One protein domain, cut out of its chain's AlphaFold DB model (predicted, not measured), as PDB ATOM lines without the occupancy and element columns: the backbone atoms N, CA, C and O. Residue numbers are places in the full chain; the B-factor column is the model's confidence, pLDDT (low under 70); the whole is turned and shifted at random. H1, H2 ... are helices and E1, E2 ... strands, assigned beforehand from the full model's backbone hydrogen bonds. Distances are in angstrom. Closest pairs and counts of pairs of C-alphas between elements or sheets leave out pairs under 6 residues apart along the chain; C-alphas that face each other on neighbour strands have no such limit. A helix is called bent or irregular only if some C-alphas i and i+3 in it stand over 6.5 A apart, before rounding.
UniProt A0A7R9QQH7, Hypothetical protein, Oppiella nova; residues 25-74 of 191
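What this domain is: This is residues 25 to 74 of the 191 residues of the protein "Hypothetical protein" of Oppiella nova (UniProt A0A7R9QQH7). One long, straight helix, H1, sticks out as a free arm from a small head made of the short helix H2 and the two-stranded hairpin E1 and E2. Arm and head make a wide, open V, with H2 near its corner and the hairpin leading away from it. The printed part has 50 residues, with two named helices and two named strands that follow along the chain in the order H1, H2, E1, E2; the sheet E1 - E2 is antiparallel and the class is mixed, helices and strands. The whole is extended, with a radius of gyration of the C-alphas of 17.1 A and spans of 52 by 25 by 9 A.

How they stand to each other: Residues 25 to 53 stand free, of which 25 to 48 belong to H1. H1 is apart from H2, residues 52 to 58, and from the strands E1, residues 60 to 63, and E2, residues 70 to 73. The closest C-alphas of H2 and E2 are those of Leu 56 and Pro 73, 5.1 A apart. E1 and E2 form a hairpin, antiparallel at 151 degrees; N 61 and O 72 are 2.9 A apart and N 63 and O 70 3.0 A, within hydrogen-bond range. In H1 every O i to N i+4 pair is within that range; in H2, 2 of 3 are.

Where its parts are: H1 measures 34.1 A, from C-alpha 25 at (131.824, 163.892, 117.173) to C-alpha 48 at (122.650, 131.911, 109.657). H2 measures 9.6 A and is neither bent nor irregular, but only just: C-alphas 55 and 58 are 6.3 A apart. E1 measures 9.4 A, and E2, 9.9 A, ends with C-alpha 73 at (135.362, 124.247, 112.440).

The domain as a whole: The C-alphas farthest apart, those of Asn 25 and Asp 67, are 51.6 A apart. The printed part has no cut and no long link. In this predicted model the mean pLDDT of the printed part is 81.2; residues 48 to 57 and 67 to 68 are under 70.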
ATOM      1  N   ASN A  25     131.955 164.496 118.496       88.31
ATOM      2  CA  ASN A  25     131.824 163.892 117.173       88.31
ATOM      3  C   ASN A  25     132.426 162.485 117.155       88.31
ATOM      4  O   ASN A  25     131.802 161.568 116.628       88.31
ATOM      5  N   ALA A  26     133.578 162.286 117.803       90.50
ATOM      6  CA  ALA A  26     134.187 160.964 117.939       90.50
ATOM      7  C   ALA A  26     133.267 159.979 118.681       90.50
ATOM      8  O   ALA A  26     133.072 158.858 118.218       90.50
ATOM      9  N   LYS A  27     132.621 160.407 119.777       93.06
ATOM     10  CA  LYS A  27     131.629 159.593 120.504       93.06
ATOM     11  C   LYS A  27     130.420 159.238 119.636       93.06
ATOM     12  O   LYS A  27     129.950 158.106 119.691       93.06
ATOM     13  N   ARG A  28     129.932 160.178 118.818       93.75
ATOM     14  CA  ARG A  28     128.829 159.926 117.871       93.75
ATOM     15  C   ARG A  28     129.219 158.899 116.810       93.75
ATOM     16  O   ARG A  28     128.457 157.971 116.569       93.75
ATOM     17  N   ILE A  29     130.410 159.028 116.224       95.00
ATOM     18  CA  ILE A  29     130.931 158.066 115.241       95.00
ATOM     19  C   ILE A  29     131.112 156.689 115.887       95.00
ATOM     20  O   ILE A  29     130.673 155.692 115.322       95.00
ATOM     21  N   ALA A  30     131.690 156.631 117.089       95.25
ATOM     22  CA  ALA A  30     131.861 155.386 117.830       95.25
ATOM     23  C   ALA A  30     130.515 154.703 118.116       95.25
ATOM     24  O   ALA A  30     130.384 153.503 117.889       95.25
ATOM     25  N   LEU A  31     129.495 155.461 118.536       96.94
ATOM     26  CA  LEU A  31     128.149 154.929 118.751       96.94
ATOM     27  C   LEU A  31     127.560 154.353 117.456       96.94
ATOM     28  O   LEU A  31     127.029 153.247 117.474       96.94
ATOM     29  N   ILE A  32     127.680 155.069 116.334       97.44
ATOM     30  CA  ILE A  32     127.189 154.597 115.031       97.44
ATOM     31  C   ILE A  32     127.907 153.309 114.616       97.44
ATOM     32  O   ILE A  32     127.250 152.362 114.194       97.44
ATOM     33  N   LEU A  33     129.233 153.242 114.773       97.19
ATOM     34  CA  LEU A  33     130.016 152.046 114.456       97.19
ATOM     35  C   LEU A  33     129.605 150.847 115.314       97.19
ATOM     36  O   LEU A  33     129.405 149.758 114.783       97.19
ATOM     37  N   VAL A  34     129.428 151.045 116.622       97.38
ATOM     38  CA  VAL A  34     128.974 149.984 117.531       97.38
ATOM     39  C   VAL A  34     127.571 149.514 117.150       97.38
ATOM     40  O   VAL A  34     127.346 148.313 117.039       97.38
ATOM     41  N   MET A  35     126.642 150.432 116.880       97.75
ATOM     42  CA  MET A  35     125.286 150.080 116.449       97.75
ATOM     43  C   MET A  35     125.283 149.334 115.109       97.75
ATOM     44  O   MET A  35     124.543 148.364 114.956       97.75
ATOM     45  N   ALA A  36     126.135 149.734 114.159       97.25
ATOM     46  CA  ALA A  36     126.293 149.044 112.881       97.25
ATOM     47  C   ALA A  36     126.853 147.625 113.064       97.25
ATOM     48  O   ALA A  36     126.343 146.691 112.451       97.25
ATOM     49  N   LEU A  37     127.845 147.444 113.943       96.12
ATOM     50  CA  LEU A  37     128.384 146.126 114.286       96.12
ATOM     51  C   LEU A  37     127.327 145.243 114.955       96.12
ATOM     52  O   LEU A  37     127.166 144.091 114.558       96.12
ATOM     53  N   ILE A  38     126.570 145.777 115.918       96.38
ATOM     54  CA  ILE A  38     125.478 145.049 116.581       96.38
ATOM     55  C   ILE A  38     124.420 144.634 115.558       96.38
ATOM     56  O   ILE A  38     124.013 143.475 115.543       96.38
ATOM     57  N   ALA A  39     123.994 145.546 114.680       96.25
ATOM     58  CA  ALA A  39     123.013 145.244 113.642       96.25
ATOM     59  C   ALA A  39     123.538 144.189 112.657       96.25
ATOM     60  O   ALA A  39     122.835 143.226 112.364       96.25
ATOM     61  N   TYR A  40     124.786 144.322 112.199       93.75
ATOM     62  CA  TYR A  40     125.430 143.366 111.298       93.75
ATOM     63  C   TYR A  40     125.522 141.965 111.916       93.75
ATOM     64  O   TYR A  40     125.040 140.993 111.331       93.75
ATOM     65  N   HIS A  41     126.073 141.853 113.130       86.88
ATOM     66  CA  HIS A  41     126.161 140.578 113.841       86.88
ATOM     67  C   HIS A  41     124.778 140.024 114.209       86.88
ATOM     68  O   HIS A  41     124.579 138.811 114.156       86.88
ATOM     69  N   GLY A  42     123.803 140.885 114.510       89.25
ATOM     70  CA  GLY A  42     122.410 140.504 114.738       89.25
ATOM     71  C   GLY A  42     121.768 139.884 113.497       89.25
ATOM     72  O   GLY A  42     121.193 138.800 113.583       89.25
ATOM     73  N   VAL A  43     121.933 140.508 112.326       90.25
ATOM     74  CA  VAL A  43     121.466 139.957 111.042       90.25
ATOM     75  C   VAL A  43     122.134 138.614 110.761       90.25
ATOM     76  O   VAL A  43     121.439 137.662 110.405       90.25
ATOM     77  N   LEU A  44     123.448 138.487 110.981       82.12
ATOM     78  CA  LEU A  44     124.151 137.209 110.829       82.12
ATOM     79  C   LEU A  44     123.579 136.124 111.752       82.12
ATOM     80  O   LEU A  44     123.281 135.022 111.293       82.12
ATOM     81  N   HIS A  45     123.365 136.431 113.032       79.81
ATOM     82  CA  HIS A  45     122.794 135.481 113.988       79.81
ATOM     83  C   HIS A  45     121.367 135.051 113.626       79.81
ATOM     84  O   HIS A  45     121.037 133.875 113.782       79.81
ATOM     85  N   LEU A  46     120.534 135.968 113.122       81.81
ATOM     86  CA  LEU A  46     119.152 135.676 112.729       81.81
ATOM     87  C   LEU A  46     119.060 134.880 111.418       81.81
ATOM     88  O   LEU A  46     118.210 134.003 111.294       81.81
ATOM     89  N   THR A  47     119.933 135.163 110.449       80.75
ATOM     90  CA  THR A  47     119.898 134.541 109.108       80.75
ATOM     91  C   THR A  47     120.657 133.219 109.032       80.75
ATOM     92  O   THR A  47     120.171 132.259 108.433       80.75
ATOM     93  N   TYR A  48     121.835 133.131 109.654       69.50
ATOM     94  CA  TYR A  48     122.650 131.911 109.657       69.50
ATOM     95  C   TYR A  48     122.319 130.989 110.834       69.50
ATOM     96  O   TYR A  48     122.590 129.787 110.757       69.50
ATOM     97  N   GLY A  49     121.670 131.522 111.874       61.28
ATOM     98  CA  GLY A  49     121.270 130.787 113.066       61.28
ATOM     99  C   GLY A  49     122.454 130.340 113.926       61.28
ATOM    100  O   GLY A  49     123.570 130.117 113.458       61.28
ATOM    101  N   ILE A  50     122.181 130.099 115.206       62.00
ATOM    102  CA  ILE A  50     123.098 129.440 116.152       62.00
ATOM    103  C   ILE A  50     123.051 127.919 115.925       62.00
ATOM    104  O   ILE A  50     122.919 127.125 116.854       62.00
ATOM    105  N   LYS A  51     123.020 127.470 114.665       59.00
ATOM    106  CA  LYS A  51     122.904 126.041 114.379       59.00
ATOM    107  C   LYS A  51     124.278 125.416 114.562       59.00
ATOM    108  O   LYS A  51     125.083 125.423 113.631       59.00
ATOM    109  N   SER A  52     124.514 124.854 115.750       58.78
ATOM    110  CA  SER A  52     125.766 124.192 116.134       58.78
ATOM    111  C   SER A  52     126.264 123.213 115.069       58.78
ATOM    112  O   SER A  52     127.456 123.144 114.825       58.78
ATOM    113  N   CYS A  53     125.365 122.530 114.349       55.12
ATOM    114  CA  CYS A  53     125.729 121.591 113.283       55.12
ATOM    115  C   CYS A  53     126.410 122.250 112.059       55.12
ATOM    116  O   CYS A  53     127.360 121.692 111.518       55.12
ATOM    117  N   LYS A  54     125.979 123.452 111.635       61.19
ATOM    118  CA  LYS A  54     126.571 124.143 110.470       61.19
ATOM    119  C   LYS A  54     127.991 124.625 110.768       61.19
ATOM    120  O   LYS A  54     128.864 124.501 109.921       61.19
ATOM    121  N   TRP A  55     128.203 125.130 111.978       61.97
ATOM    122  CA  TRP A  55     129.500 125.642 112.403       61.97
ATOM    123  C   TRP A  55     130.451 124.523 112.832       61.97
ATOM    124  O   TRP A  55     131.593 124.547 112.414       61.97
ATOM    125  N   LEU A  56     129.991 123.515 113.582       64.44
ATOM    126  CA  LEU A  56     130.863 122.506 114.201       64.44
ATOM    127  C   LEU A  56     131.244 121.334 113.283       64.44
ATOM    128  O   LEU A  56     132.291 120.745 113.507       64.44
ATOM    129  N   LEU A  57     130.399 120.939 112.320       68.94
ATOM    130  CA  LEU A  57     130.578 119.673 111.579       68.94
ATOM    131  C   LEU A  57     130.546 119.808 110.051       68.94
ATOM    132  O   LEU A  57     130.825 118.828 109.363       68.94
ATOM    133  N   ARG A  58     130.187 120.979 109.505       71.06
ATOM    134  CA  ARG A  58     130.058 121.168 108.050       71.06
ATOM    135  C   ARG A  58     131.208 121.953 107.435       71.06
ATOM    136  O   ARG A  58     131.781 121.498 106.453       71.06
ATOM    137  N   ASP A  59     131.507 123.124 107.991       78.19
ATOM    138  CA  ASP A  59     132.436 124.085 107.401       78.19
ATOM    139  C   ASP A  59     133.629 124.316 108.352       78.19
ATOM    140  O   ASP A  59     133.448 124.574 109.544       78.19
ATOM    141  N   GLY A  60     134.855 124.232 107.836       81.62
ATOM    142  CA  GLY A  60     136.079 124.403 108.618       81.62
ATOM    143  C   GLY A  60     137.336 124.362 107.753       81.62
ATOM    144  O   GLY A  60     137.266 124.131 106.546       81.62
ATOM    145  N   SER A  61     138.492 124.563 108.376       85.12
ATOM    146  CA  SER A  61     139.795 124.493 107.715       85.12
ATOM    147  C   SER A  61     140.821 123.765 108.573       85.12
ATOM    148  O   SER A  61     140.776 123.797 109.803       85.12
ATOM    149  N   PHE A  62     141.766 123.102 107.909       85.81
ATOM    150  CA  PHE A  62     142.959 122.596 108.574       85.81
ATOM    151  C   PHE A  62     143.873 123.773 108.907       85.81
ATOM    152  O   PHE A  62     144.212 124.567 108.030       85.81
ATOM    153  N   HIS A  63     144.266 123.877 110.171       81.19
ATOM    154  CA  HIS A  63     145.258 124.842 110.629       81.19
ATOM    155  C   HIS A  63     146.497 124.101 111.140       81.19
ATOM    156  O   HIS A  63     146.378 123.002 111.679       81.19
ATOM    157  N   GLY A  64     147.674 124.716 110.990       77.19
ATOM    158  CA  GLY A  64     148.964 124.152 111.402       77.19
ATOM    159  C   GLY A  64     149.861 123.745 110.228       77.19
ATOM    160  O   GLY A  64     149.460 123.817 109.068       77.19
ATOM    161  N   PHE A  65     151.091 123.328 110.540       71.75
ATOM    162  CA  PHE A  65     152.079 122.822 109.581       71.75
ATOM    163  C   PHE A  65     152.638 121.476 110.071       71.75
ATOM    164  O   PHE A  65     152.814 121.285 111.276       71.75
ATOM    165  N   GLY A  66     152.933 120.553 109.148       73.00
ATOM    166  CA  GLY A  66     153.477 119.225 109.468       73.00
ATOM    167  C   GLY A  66     152.518 118.362 110.299       73.00
ATOM    168  O   GLY A  66     151.320 118.303 110.016       73.00
ATOM    169  N   ASP A  67     153.045 117.728 111.348       65.69
ATOM    170  CA  ASP A  67     152.315 116.778 112.209       65.69
ATOM    171  C   ASP A  67     151.262 117.430 113.126       65.69
ATOM    172  O   ASP A  67     150.474 116.733 113.762       65.69
ATOM    173  N   TYR A  68     151.203 118.765 113.181       67.19
ATOM    174  CA  TYR A  68     150.241 119.526 113.991       67.19
ATOM    175  C   TYR A  68     149.070 120.080 113.166       67.19
ATOM    176  O   TYR A  68     148.488 121.107 113.521       67.19
ATOM    177  N   SER A  69     148.721 119.433 112.051       76.25
ATOM    178  CA  SER A  69     147.546 119.814 111.264       76.25
ATOM    179  C   SER A  69     146.261 119.331 111.944       76.25
ATOM    180  O   SER A  69     145.957 118.140 111.989       76.25
ATOM    181  N   VAL A  70     145.490 120.269 112.496       81.69
ATOM    182  CA  VAL A  70     144.218 119.974 113.169       81.69
ATOM    183  C   VAL A  70     143.081 120.563 112.347       81.69
ATOM    184  O   VAL A  70     143.107 121.740 111.974       81.69
ATOM    185  N   TRP A  71     142.081 119.736 112.046       83.81
ATOM    186  CA  TRP A  71     140.840 120.216 111.451       83.81
ATOM    187  C   TRP A  71     140.087 121.072 112.470       83.81
ATOM    188  O   TRP A  71     139.821 120.611 113.579       83.81
ATOM    189  N   GLN A  72     139.737 122.302 112.095       84.94
ATOM    190  CA  GLN A  72     139.029 123.232 112.965       84.94
ATOM    191  C   GLN A  72     137.758 123.753 112.279       84.94
ATOM    192  O   GLN A  72     137.854 124.332 111.190       84.94
ATOM    193  N   PRO A  73     136.584 123.618 112.914       84.12
ATOM    194  CA  PRO A  73     135.362 124.247 112.440       84.12
ATOM    195  C   PRO A  73     135.454 125.772 112.485       84.12
ATOM    196  O   PRO A  73     136.164 126.355 113.307       84.12
ATOM    197  N   TYR A  74     134.682 126.453 111.642       76.75
ATOM    198  CA  TYR A  74     134.546 127.900 111.786       76.75
ATOM    199  C   TYR A  74     133.716 128.248 113.036       76.75
ATOM    200  O   TYR A  74     132.786 127.541 113.418       76.75
TER     201      TYR A  74